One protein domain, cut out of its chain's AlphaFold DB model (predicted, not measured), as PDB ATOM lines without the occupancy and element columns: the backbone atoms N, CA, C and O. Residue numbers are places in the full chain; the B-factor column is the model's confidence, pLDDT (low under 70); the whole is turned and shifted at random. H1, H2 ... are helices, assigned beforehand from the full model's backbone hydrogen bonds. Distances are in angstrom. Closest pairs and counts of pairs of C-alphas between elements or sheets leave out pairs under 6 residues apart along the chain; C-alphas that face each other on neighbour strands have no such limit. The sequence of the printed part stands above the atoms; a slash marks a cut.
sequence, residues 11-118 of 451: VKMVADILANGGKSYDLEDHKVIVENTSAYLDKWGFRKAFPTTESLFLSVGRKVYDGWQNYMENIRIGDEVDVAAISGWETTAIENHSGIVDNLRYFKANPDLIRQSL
ATOM      1  N   VAL A  11      41.123 -15.477  96.487       95.75
ATOM      2  CA  VAL A  11      40.579 -14.111  96.442       95.75
ATOM      3  C   VAL A  11      39.621 -13.877  97.606       95.75
ATOM      4  O   VAL A  11      39.775 -12.908  98.352       95.75
ATOM      5  N   LYS A  12      38.665 -14.789  97.800       95.38
ATOM      6  CA  LYS A  12      37.713 -14.709  98.908       95.38
ATOM      7  C   LYS A  12      38.403 -14.836 100.264       95.38
ATOM      8  O   LYS A  12      38.053 -14.096 101.180       95.38
ATOM      9  N   MET A  13      39.382 -15.729 100.382       93.06
ATOM     10  CA  MET A  13      40.138 -15.913 101.621       93.06
ATOM     11  C   MET A  13      40.900 -14.644 102.016       93.06
ATOM     12  O   MET A  13      40.768 -14.184 103.147       93.06
ATOM     13  N   VAL A  14      41.636 -14.025 101.083       95.44
ATOM     14  CA  VAL A  14      42.354 -12.762 101.331       95.44
ATOM     15  C   VAL A  14      41.385 -11.669 101.773       95.44
ATOM     16  O   VAL A  14      41.638 -10.998 102.773       95.44
ATOM     17  N   ALA A  15      40.269 -11.501 101.057       96.56
ATOM     18  CA  ALA A  15      39.273 -10.487 101.391       96.56
ATOM     19  C   ALA A  15      38.718 -10.673 102.812       96.56
ATOM     20  O   ALA A  15      38.615  -9.705 103.567       96.56
ATOM     21  N   ASP A  16      38.408 -11.911 103.193       95.50
ATOM     22  CA  ASP A  16      37.828 -12.223 104.496       95.50
ATOM     23  C   ASP A  16      38.840 -12.096 105.642       95.50
ATOM     24  O   ASP A  16      38.534 -11.497 106.673       95.50
ATOM     25  N   ILE A  17      40.080 -12.559 105.452       94.94
ATOM     26  CA  ILE A  17      41.154 -12.373 106.441       94.94
ATOM     27  C   ILE A  17      41.372 -10.877 106.702       94.94
ATOM     28  O   ILE A  17      41.465 -10.460 107.857       94.94
ATOM     29  N   LEU A  18      41.422 -10.052 105.648       96.75
ATOM     30  CA  LEU A  18      41.592  -8.600 105.775       96.75
ATOM     31  C   LEU A  18      40.407  -7.935 106.486       96.75
ATOM     32  O   LEU A  18      40.621  -7.073 107.339       96.75
ATOM     33  N   ALA A  19      39.174  -8.354 106.184       97.00
ATOM     34  CA  ALA A  19      37.975  -7.843 106.846       97.00
ATOM     35  C   ALA A  19      37.928  -8.200 108.345       97.00
ATOM     36  O   ALA A  19      37.429  -7.413 109.150       97.00
ATOM     37  N   ASN A  20      38.497  -9.344 108.736       95.00
ATOM     38  CA  ASN A  20      38.468  -9.864 110.105       95.00
ATOM     39  C   ASN A  20      39.788  -9.636 110.868       95.00
ATOM     40  O   ASN A  20      40.253 -10.481 111.633       95.00
ATOM     41  N   GLY A  21      40.397  -8.461 110.685       93.56
ATOM     42  CA  GLY A  21      41.551  -8.009 111.471       93.56
ATOM     43  C   GLY A  21      42.918  -8.287 110.845       93.56
ATOM     44  O   GLY A  21      43.931  -7.942 111.455       93.56
ATOM     45  N   GLY A  22      42.966  -8.874 109.644       91.81
ATOM     46  CA  GLY A  22      44.171  -8.980 108.814       91.81
ATOM     47  C   GLY A  22      45.252  -9.913 109.355       91.81
ATOM     48  O   GLY A  22      46.395  -9.836 108.913       91.81
ATOM     49  N   LYS A  23      44.921 -10.767 110.329       90.69
ATOM     50  CA  LYS A  23      45.870 -11.676 110.979       90.69
ATOM     51  C   LYS A  23      45.582 -13.113 110.567       90.69
ATOM     52  O   LYS A  23      44.687 -13.743 111.117       90.69
ATOM     53  N   SER A  24      46.386 -13.628 109.646       90.25
ATOM     54  CA  SER A  24      46.510 -15.060 109.378       90.25
ATOM     55  C   SER A  24      47.955 -15.379 109.016       90.25
ATOM     56  O   SER A  24      48.647 -14.532 108.449       90.25
ATOM     57  N   TYR A  25      48.427 -16.576 109.362       88.50
ATOM     58  CA  TYR A  25      49.809 -16.986 109.094       88.50
ATOM     59  C   TYR A  25      50.080 -17.230 107.599       88.50
ATOM     60  O   TYR A  25      51.230 -17.175 107.180       88.50
ATOM     61  N   ASP A  26      49.030 -17.468 106.810       88.88
ATOM     62  CA  ASP A  26      49.038 -17.789 105.374       88.88
ATOM     63  C   ASP A  26      48.612 -16.607 104.475       88.88
ATOM     64  O   ASP A  26      48.575 -16.729 103.251       88.88
ATOM     65  N   LEU A  27      48.306 -15.437 105.058       92.31
ATOM     66  CA  LEU A  27      47.765 -14.289 104.319       92.31
ATOM     67  C   LEU A  27      48.674 -13.860 103.161       92.31
ATOM     68  O   LEU A  27      48.195 -13.611 102.055       92.31
ATOM     69  N   GLU A  28      49.975 -13.753 103.417       93.62
ATOM     70  CA  GLU A  28      50.932 -13.312 102.398       93.62
ATOM     71  C   GLU A  28      51.075 -14.334 101.267       93.62
ATOM     72  O   GLU A  28      51.226 -13.949 100.110       93.62
ATOM     73  N   ASP A  29      50.922 -15.626 101.556       90.88
ATOM     74  CA  ASP A  29      50.947 -16.656 100.520       90.88
ATOM     75  C   ASP A  29      49.742 -16.542  99.594       90.88
ATOM     76  O   ASP A  29      49.902 -16.518  98.372       90.88
ATOM     77  N   HIS A  30      48.544 -16.378 100.157       92.94
ATOM     78  CA  HIS A  30      47.342 -16.178  99.354       92.94
ATOM     79  C   HIS A  30      47.401 -14.892  98.525       92.94
ATOM     80  O   HIS A  30      46.998 -14.912  97.361       92.94
ATOM     81  N   LYS A  31      47.947 -13.794  99.069       95.56
ATOM     82  CA  LYS A  31      48.164 -12.557  98.300       95.56
ATOM     83  C   LYS A  31      49.082 -12.790  97.110       95.56
ATOM     84  O   LYS A  31      48.695 -12.471  95.991       95.56
ATOM     85  N   VAL A  32      50.244 -13.408  97.323       96.12
ATOM     86  CA  VAL A  32      51.209 -13.649  96.242       96.12
ATOM     87  C   VAL A  32      50.628 -14.580  95.175       96.12
ATOM     88  O   VAL A  32      50.812 -14.335  93.984       96.12
ATOM     89  N   ILE A  33      49.881 -15.618  95.565       94.75
ATOM     90  CA  ILE A  33      49.193 -16.501  94.611       94.75
ATOM     91  C   ILE A  33      48.178 -15.706  93.778       94.75
ATOM     92  O   ILE A  33      48.158 -15.836  92.551       94.75
ATOM     93  N   VAL A  34      47.355 -14.866  94.416       97.12
ATOM     94  CA  VAL A  34      46.365 -14.020  93.730       97.12
ATOM     95  C   VAL A  34      47.047 -13.038  92.778       97.12
ATOM     96  O   VAL A  34      46.641 -12.942  91.621       97.12
ATOM     97  N   GLU A  35      48.083 -12.339  93.237       98.31
ATOM     98  CA  GLU A  35      48.827 -11.337  92.469       98.31
ATOM     99  C   GLU A  35      49.518 -11.961  91.253       98.31
ATOM    100  O   GLU A  35      49.296 -11.518  90.124       98.31
ATOM    101  N   ASN A  36      50.280 -13.039  91.450       97.81
ATOM    102  CA  ASN A  36      51.004 -13.704  90.368       97.81
ATOM    103  C   ASN A  36      50.057 -14.351  89.356       97.81
ATOM    104  O   ASN A  36      50.289 -14.271  88.149       97.81
ATOM    105  N   THR A  37      48.970 -14.967  89.826       97.94
ATOM    106  CA  THR A  37      47.954 -15.538  88.933       97.94
ATOM    107  C   THR A  37      47.253 -14.434  88.149       97.94
ATOM    108  O   THR A  37      47.092 -14.554  86.938       97.94
ATOM    109  N   SER A  38      46.901 -13.321  88.798       98.56
ATOM    110  CA  SER A  38      46.328 -12.147  88.134       98.56
ATOM    111  C   SER A  38      47.248 -11.626  87.029       98.56
ATOM    112  O   SER A  38      46.824 -11.518  85.880       98.56
ATOM    113  N   ALA A  39      48.522 -11.388  87.354       98.56
ATOM    114  CA  ALA A  39      49.520 -10.914  86.401       98.56
ATOM    115  C   ALA A  39      49.706 -11.882  85.222       98.56
ATOM    116  O   ALA A  39      49.841 -11.447  84.079       98.56
ATOM    117  N   TYR A  40      49.666 -13.194  85.473       98.56
ATOM    118  CA  TYR A  40      49.743 -14.207  84.423       98.56
ATOM    119  C   TYR A  40      48.527 -14.167  83.485       98.56
ATOM    120  O   TYR A  40      48.689 -14.202  82.262       98.56
ATOM    121  N   LEU A  41      47.313 -14.059  84.044       98.62
ATOM    122  CA  LEU A  41      46.077 -13.965  83.262       98.62
ATOM    123  C   LEU A  41      46.059 -12.721  82.367       98.62
ATOM    124  O   LEU A  41      45.608 -12.804  81.221       98.62
ATOM    125  N   ASP A  42      46.565 -11.598  82.880       98.62
ATOM    126  CA  ASP A  42      46.678 -10.337  82.144       98.62
ATOM    127  C   ASP A  42      47.732 -10.428  81.037       98.62
ATOM    128  O   ASP A  42      47.434 -10.141  79.877       98.62
ATOM    129  N   LYS A  43      48.937 -10.904  81.370       98.12
ATOM    130  CA  LYS A  43      50.054 -11.031  80.425       98.12
ATOM    131  C   LYS A  43      49.697 -11.888  79.212       98.12
ATOM    132  O   LYS A  43      50.054 -11.542  78.091       98.12
ATOM    133  N   TRP A  44      49.007 -13.005  79.433       98.12
ATOM    134  CA  TRP A  44      48.765 -14.012  78.398       98.12
ATOM    135  C   TRP A  44      47.343 -14.010  77.823       98.12
ATOM    136  O   TRP A  44      46.978 -14.916  77.071       98.12
ATOM    137  N   GLY A  45      46.535 -12.995  78.147       97.62
ATOM    138  CA  GLY A  45      45.231 -12.779  77.514       97.62
ATOM    139  C   GLY A  45      44.142 -13.771  77.932       97.62
ATOM    140  O   GLY A  45      43.219 -14.046  77.166       97.62
ATOM    141  N   PHE A  46      44.208 -14.309  79.149       98.62
ATOM    142  CA  PHE A  46      43.212 -15.258  79.656       98.62
ATOM    143  C   PHE A  46      41.958 -14.588  80.232       98.62
ATOM    144  O   PHE A  46      40.994 -15.285  80.534       98.62
ATOM    145  N   ARG A  47      41.906 -13.254  80.346       98.06
ATOM    146  CA  ARG A  47      40.755 -12.540  80.936       98.06
ATOM    147  C   ARG A  47      39.427 -12.748  80.217       98.06
ATOM    148  O   ARG A  47      38.380 -12.625  80.836       98.06
ATOM    149  N   LYS A  48      39.449 -13.099  78.930       97.25
ATOM    150  CA  LYS A  48      38.222 -13.470  78.215       97.25
ATOM    151  C   LYS A  48      37.620 -14.775  78.753       97.25
ATOM    152  O   LYS A  48      36.408 -14.854  78.899       97.25
ATOM    153  N   ALA A  49      38.470 -15.756  79.059       97.81
ATOM    154  CA  ALA A  49      38.079 -17.021  79.677       97.81
ATOM    155  C   ALA A  49      37.759 -16.846  81.169       97.81
ATOM    156  O   ALA A  49      36.777 -17.379  81.676       97.81
ATOM    157  N   PHE A  50      38.589 -16.062  81.860       98.25
ATOM    158  CA  PHE A  50      38.535 -15.851  83.303       98.25
ATOM    159  C   PHE A  50      38.519 -14.349  83.616       98.25
ATOM    160  O   PHE A  50      39.579 -13.765  83.876       98.25
ATOM    161  N   PRO A  51      37.337 -13.697  83.598       98.25
ATOM    162  CA  PRO A  51      37.216 -12.252  83.808       98.25
ATOM    163  C   PRO A  51      37.873 -11.756  85.097       98.25
ATOM    164  O   PRO A  51      38.391 -10.644  85.145       98.25
ATOM    165  N   THR A  52      37.900 -12.595  86.133       98.31
ATOM    166  CA  THR A  52      38.582 -12.326  87.403       98.31
ATOM    167  C   THR A  52      39.481 -13.495  87.795       98.31
ATOM    168  O   THR A  52      39.275 -14.630  87.367       98.31
ATOM    169  N   THR A  53      40.465 -13.244  88.658       97.75
ATOM    170  CA  THR A  53      41.305 -14.316  89.220       97.75
ATOM    171  C   THR A  53      40.458 -15.324  90.008       97.75
ATOM    172  O   THR A  53      40.674 -16.526  89.910       97.75
ATOM    173  N   GLU A  54      39.416 -14.852  90.700       97.06
ATOM    174  CA  GLU A  54      38.440 -15.711  91.381       97.06
ATOM    175  C   GLU A  54      37.701 -16.639  90.406       97.06
ATOM    176  O   GLU A  54      37.531 -17.818  90.701       97.06
ATOM    177  N   SER A  55      37.317 -16.160  89.215       97.50
ATOM    178  CA  SER A  55      36.633 -17.004  88.224       97.50
ATOM    179  C   SER A  55      37.488 -18.188  87.751       97.50
ATOM    180  O   SER A  55      36.948 -19.270  87.522       97.50
ATOM    181  N   LEU A  56      38.818 -18.025  87.682       97.06
ATOM    182  CA  LEU A  56      39.734 -19.143  87.445       97.06
ATOM    183  C   LEU A  56      39.702 -20.130  88.612       97.06
ATOM    184  O   LEU A  56      39.517 -21.324  88.386       97.06
ATOM    185  N   PHE A  57      39.867 -19.652  89.849       95.06
ATOM    186  CA  PHE A  57      39.887 -20.531  91.021       95.06
ATOM    187  C   PHE A  57      38.580 -21.304  91.187       95.06
ATOM    188  O   PHE A  57      38.625 -22.505  91.422       95.06
ATOM    189  N   LEU A  58      37.426 -20.675  90.951       95.06
ATOM    190  CA  LEU A  58      36.128 -21.359  90.953       95.06
ATOM    191  C   LEU A  58      36.013 -22.393  89.818       95.06
ATOM    192  O   LEU A  58      35.429 -23.461  90.010       95.06
ATOM    193  N   SER A  59      36.580 -22.109  88.640       94.81
ATOM    194  CA  SER A  59      36.621 -23.062  87.521       94.81
ATOM    195  C   SER A  59      37.472 -24.292  87.857       94.81
ATOM    196  O   SER A  59      37.037 -25.423  87.646       94.81
ATOM    197  N   VAL A  60      38.652 -24.080  88.448       92.19
ATOM    198  CA  VAL A  60      39.545 -25.145  88.932       92.19
ATOM    199  C   VAL A  60      38.886 -25.926  90.077       92.19
ATOM    200  O   VAL A  60      38.868 -27.158  90.057       92.19
ATOM    201  N   GLY A  61      38.272 -25.221  91.028       90.69
ATOM    202  CA  GLY A  61      37.568 -25.772  92.182       90.69
ATOM    203  C   GLY A  61      36.399 -26.685  91.812       90.69
ATOM    204  O   GLY A  61      36.170 -27.696  92.478       90.69
ATOM    205  N   ARG A  62      35.702 -26.405  90.701       91.50
ATOM    206  CA  ARG A  62      34.583 -27.229  90.205       91.50
ATOM    207  C   ARG A  62      34.984 -28.692  89.991       91.50
ATOM    208  O   ARG A  62      34.170 -29.580  90.248       91.50
ATOM    209  N   LYS A  63      36.239 -28.960  89.609       87.50
ATOM    210  CA  LYS A  63      36.766 -30.318  89.389       87.50
ATOM    211  C   LYS A  63      36.645 -31.214  90.631       87.50
ATOM    212  O   LYS A  63      36.365 -32.402  90.482       87.50
ATOM    213  N   VAL A  64      36.788 -30.658  91.843       86.50
ATOM    214  CA  VAL A  64      36.553 -31.397  93.105       86.50
ATOM    215  C   VAL A  64      35.135 -31.932  93.145       86.50
ATOM    216  O   VAL A  64      34.922 -33.108  93.428       86.50
ATOM    217  N   TYR A  65      34.164 -31.094  92.806       89.81
ATOM    218  CA  TYR A  65      32.758 -31.458  92.897       89.81
ATOM    219  C   TYR A  65      32.309 -32.375  91.767       89.81
ATOM    220  O   TYR A  65      31.569 -33.315  92.042       89.81
ATOM    221  N   ASP A  66      32.813 -32.196  90.544       88.50
ATOM    222  CA  ASP A  66      32.587 -33.159  89.457       88.50
ATOM    223  C   ASP A  66      33.164 -34.545  89.811       88.50
ATOM    224  O   ASP A  66      32.525 -35.578  89.585       88.50
ATOM    225  N   GLY A  67      34.365 -34.579  90.399       86.25
ATOM    226  CA  GLY A  67      35.028 -35.808  90.831       86.25
ATOM    227  C   GLY A  67      34.269 -36.525  91.949       86.25
ATOM    228  O   GLY A  67      33.940 -37.706  91.812       86.25
ATOM    229  N   TRP A  68      33.942 -35.817  93.033       87.38
ATOM    230  CA  TRP A  68      33.210 -36.395  94.165       87.38
ATOM    231  C   TRP A  68      31.772 -36.764  93.819       87.38
ATOM    232  O   TRP A  68      31.305 -37.803  94.271       87.38
ATOM    233  N   GLN A  69      31.084 -35.992  92.974       89.12
ATOM    234  CA  GLN A  69      29.759 -36.363  92.476       89.12
ATOM    235  C   GLN A  69      29.798 -37.729  91.780       89.12
ATOM    236  O   GLN A  69      28.961 -38.583  92.063       89.12
ATOM    237  N   ASN A  70      30.763 -37.948  90.879       88.69
ATOM    238  CA  ASN A  70      30.911 -39.228  90.184       88.69
ATOM    239  C   ASN A  70      31.301 -40.366  91.132       88.69
ATOM    240  O   ASN A  70      30.777 -41.469  90.995       88.69
ATOM    241  N   TYR A  71      32.188 -40.097  92.094       88.75
ATOM    242  CA  TYR A  71      32.582 -41.077  93.103       88.75
ATOM    243  C   TYR A  71      31.390 -41.503  93.967       88.75
ATOM    244  O   TYR A  71      31.066 -42.684  94.001       88.75
ATOM    245  N   MET A  72      30.682 -40.555  94.592       89.12
ATOM    246  CA  MET A  72      29.527 -40.848  95.451       89.12
ATOM    247  C   MET A  72      28.406 -41.549  94.685       89.12
ATOM    248  O   MET A  72      27.760 -42.448  95.212       89.12
ATOM    249  N   GLU A  73      28.192 -41.170  93.425       91.56
ATOM    250  CA  GLU A  73      27.256 -41.860  92.543       91.56
ATOM    251  C   GLU A  73      27.650 -43.324  92.309       91.56
ATOM    252  O   GLU A  73      26.797 -44.194  92.425       91.56
ATOM    253  N   ASN A  74      28.929 -43.605  92.036       91.06
ATOM    254  CA  ASN A  74      29.416 -44.976  91.861       91.06
ATOM    255  C   ASN A  74      29.297 -45.796  93.143       91.06
ATOM    256  O   ASN A  74      28.904 -46.952  93.066       91.06
ATOM    257  N   ILE A  75      29.599 -45.204  94.302       91.06
ATOM    258  CA  ILE A  75      29.447 -45.887  95.591       91.06
ATOM    259  C   ILE A  75      27.990 -46.275  95.826       91.06
ATOM    260  O   ILE A  75      27.729 -47.418  96.165       91.06
ATOM    261  N   ARG A  76      27.036 -45.363  95.594       91.56
ATOM    262  CA  ARG A  76      25.601 -45.664  95.758       91.56
ATOM    263  C   ARG A  76      25.065 -46.638  94.707       91.56
ATOM    264  O   ARG A  76      24.039 -47.271  94.927       91.56
ATOM    265  N   ILE A  77      25.714 -46.708  93.544       92.56
ATOM    266  CA  ILE A  77      25.410 -47.710  92.526       92.56
ATOM    267  C   ILE A  77      26.037 -49.058  92.884       92.56
ATOM    268  O   ILE A  77      25.480 -50.045  92.449       92.56
ATOM    269  N   GLY A  78      27.152 -49.153  93.603       88.25
ATOM    270  CA  GLY A  78      27.753 -50.437  93.989       88.25
ATOM    271  C   GLY A  78      27.064 -51.069  95.201       88.25
ATOM    272  O   GLY A  78      26.513 -50.355  96.030       88.25
ATOM    273  N   ASP A  79      27.131 -52.398  95.316       83.44
ATOM    274  CA  ASP A  79      26.771 -53.108  96.564       83.44
ATOM    275  C   ASP A  79      28.026 -53.509  97.360       83.44
ATOM    276  O   ASP A  79      27.941 -54.042  98.460       83.44
ATOM    277  N   GLU A  80      29.216 -53.281  96.799       86.75
ATOM    278  CA  GLU A  80      30.493 -53.731  97.349       86.75
ATOM    279  C   GLU A  80      31.055 -52.799  98.433       86.75
ATOM    280  O   GLU A  80      32.077 -53.117  99.043       86.75
ATOM    281  N   VAL A  81      30.440 -51.630  98.649       84.56
ATOM    282  CA  VAL A  81      30.943 -50.596  99.562       84.56
ATOM    283  C   VAL A  81      29.891 -50.241 100.607       84.56
ATOM    284  O   VAL A  81      28.893 -49.604 100.293       84.56
ATOM    285  N   ASP A  82      30.170 -50.576 101.868       83.25
ATOM    286  CA  ASP A  82      29.258 -50.313 102.992       83.25
ATOM    287  C   ASP A  82      29.166 -48.823 103.359       83.25
ATOM    288  O   ASP A  82      28.110 -48.318 103.739       83.25
ATOM    289  N   VAL A  83      30.294 -48.105 103.296       84.69
ATOM    290  CA  VAL A  83      30.400 -46.696 103.705       84.69
ATOM    291  C   VAL A  83      31.412 -45.967 102.828       84.69
ATOM    292  O   VAL A  83      32.544 -46.420 102.657       84.69
ATOM    293  N   ALA A  84      31.040 -44.774 102.357       85.81
ATOM    294  CA  ALA A  84      31.981 -43.793 101.829       85.81
ATOM    295  C   ALA A  84      31.993 -42.535 102.696       85.81
ATOM    296  O   ALA A  84      30.962 -41.903 102.924       85.81
ATOM    297  N   ALA A  85      33.188 -42.154 103.138       84.12
ATOM    298  CA  ALA A  85      33.446 -40.890 103.807       84.12
ATOM    299  C   ALA A  85      34.360 -40.037 102.924       84.12
ATOM    300  O   ALA A  85      35.361 -40.523 102.398       84.12
ATOM    301  N   ILE A  86      34.014 -38.760 102.771       81.12
ATOM    302  CA  ILE A  86      34.814 -37.779 102.032       81.12
ATOM    303  C   ILE A  86      35.403 -36.766 103.011       81.12
ATOM    304  O   ILE A  86      34.811 -36.496 104.059       81.12
ATOM    305  N   SER A  87      36.572 -36.209 102.687       76.81
ATOM    306  CA  SER A  87      37.200 -35.217 103.560       76.81
ATOM    307  C   SER A  87      36.368 -33.939 103.593       76.81
ATOM    308  O   SER A  87      36.070 -33.342 102.556       76.81
ATOM    309  N   GLY A  88      35.990 -33.520 104.799       75.31
ATOM    310  CA  GLY A  88      35.135 -32.359 104.994       75.31
ATOM    311  C   GLY A  88      35.820 -31.050 104.610       75.31
ATOM    312  O   GLY A  88      35.202 -30.238 103.939       75.31
ATOM    313  N   TRP A  89      37.074 -30.837 105.008       79.25
ATOM    314  CA  TRP A  89      37.780 -29.559 104.854       79.25
ATOM    315  C   TRP A  89      39.281 -29.756 104.641       79.25
ATOM    316  O   TRP A  89      39.825 -30.804 104.993       79.25
ATOM    317  N   GLU A  90      39.961 -28.740 104.107       81.56
ATOM    318  CA  GLU A  90      41.424 -28.744 104.042       81.56
ATOM    319  C   GLU A  90      42.060 -28.595 105.427       81.56
ATOM    320  O   GLU A  90      41.793 -27.641 106.160       81.56
ATOM    321  N   THR A  91      42.929 -29.541 105.784       65.06
ATOM    322  CA  THR A  91      43.634 -29.559 107.079       65.06
ATOM    323  C   THR A  91      44.810 -28.580 107.131       65.06
ATOM    324  O   THR A  91      45.277 -28.251 108.220       65.06
ATOM    325  N   THR A  92      45.290 -28.087 105.985       70.19
ATOM    326  CA  THR A  92      46.417 -27.147 105.925       70.19
ATOM    327  C   THR A  92      46.117 -25.981 104.984       70.19
ATOM    328  O   THR A  92      45.271 -26.093 104.100       70.19
ATOM    329  N   ALA A  93      46.807 -24.858 105.181       67.25
ATOM    330  CA  ALA A  93      46.629 -23.650 104.378       67.25
ATOM    331  C   ALA A  93      47.357 -23.648 103.023       67.25
ATOM    332  O   ALA A  93      47.019 -22.845 102.159       67.25
ATOM    333  N   ILE A  94      48.392 -24.483 102.864       65.12
ATOM    334  CA  ILE A  94      49.334 -24.422 101.726       65.12
ATOM    335  C   ILE A  94      49.577 -25.820 101.116       65.12
ATOM    336  O   ILE A  94      50.360 -25.968 100.185       65.12
ATOM    337  N   GLU A  95      48.926 -26.861 101.643       65.94
ATOM    338  CA  GLU A  95      48.888 -28.197 101.044       65.94
ATOM    339  C   GLU A  95      47.428 -28.635 100.912       65.94
ATOM    340  O   GLU A  95      46.751 -28.973 101.896       65.94
ATOM    341  N   ASN A  96      46.937 -28.622  99.678       66.44
ATOM    342  CA  ASN A  96      45.602 -29.072  99.343       66.44
ATOM    343  C   ASN A  96      45.597 -30.598  99.243       66.44
ATOM    344  O   ASN A  96      46.296 -31.189  98.416       66.44
ATOM    345  N   HIS A  97      44.806 -31.245 100.089       70.38
ATOM    346  CA  HIS A  97      44.682 -32.692 100.102       70.38
ATOM    347  C   HIS A  97      43.430 -33.107  99.333       70.38
ATOM    348  O   HIS A  97      43.509 -33.566  98.196       70.38
ATOM    349  N   SER A  98      42.259 -32.982  99.951       72.25
ATOM    350  CA  SER A  98      41.018 -33.571  99.430       72.25
ATOM    351  C   SER A  98      39.748 -32.957 100.018       72.25
ATOM    352  O   SER A  98      38.671 -33.543  99.889       72.25
ATOM    353  N   GLY A  99      39.863 -31.811 100.689       81.56
ATOM    354  CA  GLY A  99      38.741 -31.145 101.330       81.56
ATOM    355  C   GLY A  99      37.712 -30.674 100.307       81.56
ATOM    356  O   GLY A  99      38.049 -30.125  99.261       81.56
ATOM    357  N   ILE A 100      36.427 -30.850 100.605       87.12
ATOM    358  CA  ILE A 100      35.355 -30.264  99.781       87.12
ATOM    359  C   ILE A 100      35.164 -28.759 100.040       87.12
ATOM    360  O   ILE A 100      34.516 -28.078  99.243       87.12
ATOM    361  N   VAL A 101      35.740 -28.230 101.122       89.75
ATOM    362  CA  VAL A 101      35.862 -26.793 101.420       89.75
ATOM    363  C   VAL A 101      37.302 -26.447 101.799       89.75
ATOM    364  O   VAL A 101      38.054 -27.328 102.220       89.75
ATOM    365  N   ASP A 102      37.673 -25.175 101.662       87.81
ATOM    366  CA  ASP A 102      38.983 -24.663 102.083       87.81
ATOM    367  C   ASP A 102      39.135 -24.597 103.621       87.81
ATOM    368  O   ASP A 102      38.236 -24.974 104.385       87.81
ATOM    369  N   ASN A 103      40.297 -24.139 104.096       85.69
ATOM    370  CA  ASN A 103      40.616 -24.028 105.525       85.69
ATOM    371  C   ASN A 103      39.707 -23.026 106.281       85.69
ATOM    372  O   ASN A 103      39.481 -23.202 107.483       85.69
ATOM    373  N   LEU A 104      39.120 -22.040 105.586       88.31
ATOM    374  CA  LEU A 104      38.124 -21.087 106.101       88.31
ATOM    375  C   LEU A 104      36.676 -21.568 105.922       88.31
ATOM    376  O   LEU A 104      35.731 -20.890 106.324       88.31
ATOM    377  N   ARG A 105      36.498 -22.783 105.400       89.06
ATOM    378  CA  ARG A 105      35.220 -23.479 105.183       89.06
ATOM    379  C   ARG A 105      34.390 -22.919 104.043       89.06
ATOM    380  O   ARG A 105      33.189 -23.190 103.968       89.06
ATOM    381  N   TYR A 106      35.020 -22.204 103.122       90.94
ATOM    382  CA  TYR A 106      34.362 -21.791 101.900       90.94
ATOM    383  C   TYR A 106      34.381 -22.896 100.854       90.94
ATOM    384  O   TYR A 106      35.332 -23.666 100.712       90.94
ATOM    385  N   PHE A 107      33.289 -22.972 100.100       91.50
ATOM    386  CA  PHE A 107      33.218 -23.853  98.949       91.50
ATOM    387  C   PHE A 107      34.218 -23.403  97.881       91.50
ATOM    388  O   PHE A 107      34.317 -22.217  97.563       91.50
ATOM    389  N   LYS A 108      34.915 -24.373  97.287       90.44
ATOM    390  CA  LYS A 108      35.872 -24.148  96.198       90.44
ATOM    391  C   LYS A 108      35.179 -23.795  94.872       90.44
ATOM    392  O   LYS A 108      35.815 -23.265  93.972       90.44
ATOM    393  N   ALA A 109      33.883 -24.093  94.743       92.44
ATOM    394  CA  ALA A 109      33.014 -23.762  93.606       92.44
ATOM    395  C   ALA A 109      31.523 -23.840  94.020       92.44
ATOM    396  O   ALA A 109      31.215 -23.778  95.207       92.44
ATOM    397  N   ASN A 110      30.583 -24.022  93.082       91.81
ATOM    398  CA  ASN A 110      29.183 -24.307  93.430       91.81
ATOM    399  C   ASN A 110      29.028 -25.752  93.978       91.81
ATOM    400  O   ASN A 110      29.227 -26.699  93.210       91.81
ATOM    401  N   PRO A 111      28.626 -25.953  95.251       91.06
ATOM    402  CA  PRO A 111      28.488 -27.280  95.860       91.06
ATOM    403  C   PRO A 111      27.259 -28.078  95.392       91.06
ATOM    404  O   PRO A 111      27.107 -29.240  95.783       91.06
ATOM    405  N   ASP A 112      26.379 -27.500  94.566       91.50
ATOM    406  CA  ASP A 112      25.153 -28.159  94.097       91.50
ATOM    407  C   ASP A 112      25.421 -29.516  93.432       91.50
ATOM    408  O   ASP A 112      24.616 -30.432  93.578       91.50
ATOM    409  N   LEU A 113      26.568 -29.684  92.766       88.31
ATOM    410  CA  LEU A 113      26.962 -30.947  92.135       88.31
ATOM    411  C   LEU A 113      27.048 -32.109  93.141       88.31
ATOM    412  O   LEU A 113      26.559 -33.205  92.852       88.31
ATOM    413  N   ILE A 114      27.604 -31.864  94.335       88.88
ATOM    414  CA  ILE A 114      27.637 -32.848  95.429       88.88
ATOM    415  C   ILE A 114      26.262 -32.950  96.085       88.88
ATOM    416  O   ILE A 114      25.757 -34.047  96.306       88.88
ATOM    417  N   ARG A 115      25.614 -31.818  96.380       90.75
ATOM    418  CA  ARG A 115      24.290 -31.825  97.024       90.75
ATOM    419  C   ARG A 115      23.292 -32.683  96.243       90.75
ATOM    420  O   ARG A 115      22.573 -33.487  96.830       90.75
ATOM    421  N   GLN A 116      23.258 -32.527  94.923       89.00
ATOM    422  CA  GLN A 116      22.369 -33.279  94.043       89.00
ATOM    423  C   GLN A 116      22.707 -34.774  94.009       89.00
ATOM    424  O   GLN A 116      21.807 -35.586  93.805       89.00
ATOM    425  N   SER A 117      23.966 -35.169  94.234       87.69
ATOM    426  CA  SER A 117      24.349 -36.585  94.245       87.69
ATOM    427  C   SER A 117      23.905 -37.345  95.485       87.69
ATOM    428  O   SER A 117      23.853 -38.574  95.458       87.69
ATOM    429  N   LEU A 118      23.562 -36.620  96.548       89.94
ATOM    430  CA  LEU A 118      23.168 -37.153  97.853       89.94
ATOM    431  C   LEU A 118      21.658 -37.046  98.107       89.94
ATOM    432  O   LEU A 118      21.206 -37.195  99.238       89.94
TER     433      LEU A 118
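This is residues 11 to 118 of the 451 residues of an uncharacterized protein of Asticcacaulis sp. 32-58-5 (UniProt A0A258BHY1). One long helix, H3, makes the longest axis of a loose, T-like domain: near its first residue H2 stands across it as a crossbar, with the shorter H1 folded against H2 in a helical hairpin. From the far end of H3 a long stretch without a named element, residues 78 to 111, folds back toward the hairpin and then leads into the short H4, which packs side by side on H3; residues 77 to 82 stick out at that far end. The printed part has 108 residues with four named helices, H1, H2, H3 and H4 in chain order, and no named strand; the class is all helix. It is loose, with a radius of gyration of the C-alphas of 16.3 A, and spans 49 by 34 by 20 A.

Find C-alpha 53 at (41.305, -14.316, 89.220); from there H3, residues 53 to 77, runs 37.1 A to C-alpha 77 at (25.410, -47.710, 92.526). Look back to residues 27 to 43 for H2, 24.2 A long. H1 is residues 11 to 19, 12.4 A long, and begins at C-alpha 11, (40.579, -14.111, 96.442). H4, residues 112 to 117, is 8.5 A long and ends at C-alpha 117, (24.349, -36.585, 94.245).

Begin with H3, the hub, which touches the three other helices. With residue 53 alone it touches H2, about perpendicular at 75 degrees; the closest C-alphas, of Ser 38 and Thr 53, are 5.6 A apart. H1 and H3 only just touch, only at their ends, with 3 pairs of C-alphas within 8 A; the closest, of Val 11 and Glu 54, are 5.7 A apart. H1 and H2 form a helical hairpin and touch at a steep tilt of 42 degrees, opposite ways, with the C-alphas of Val 14 and His 30 closest at 6.4 A. Farther along, residues 65 to 73 of H3 touch H4 at a shallow tilt of 5 degrees, the same way; the closest C-alphas, of Gln 69 and Ile 114, are 5.1 A apart. H4 is apart from H1 and H2. Every O i to N i+4 pair is within hydrogen-bond range in H1 and H2; in H3 it is 18 of 21, and in H4 1 of 2.

The two C-alphas farthest apart, of Lys 43 and Asp 79, are 50.7 A apart. The printed part has no cut. The link from H3 to H4 is long, with 34 residues; those from H1 to H2 and from H2 to H3 are short. The mean pLDDT of the printed part is 89.9, and residue 91 and residues 93 to 96 are under 70.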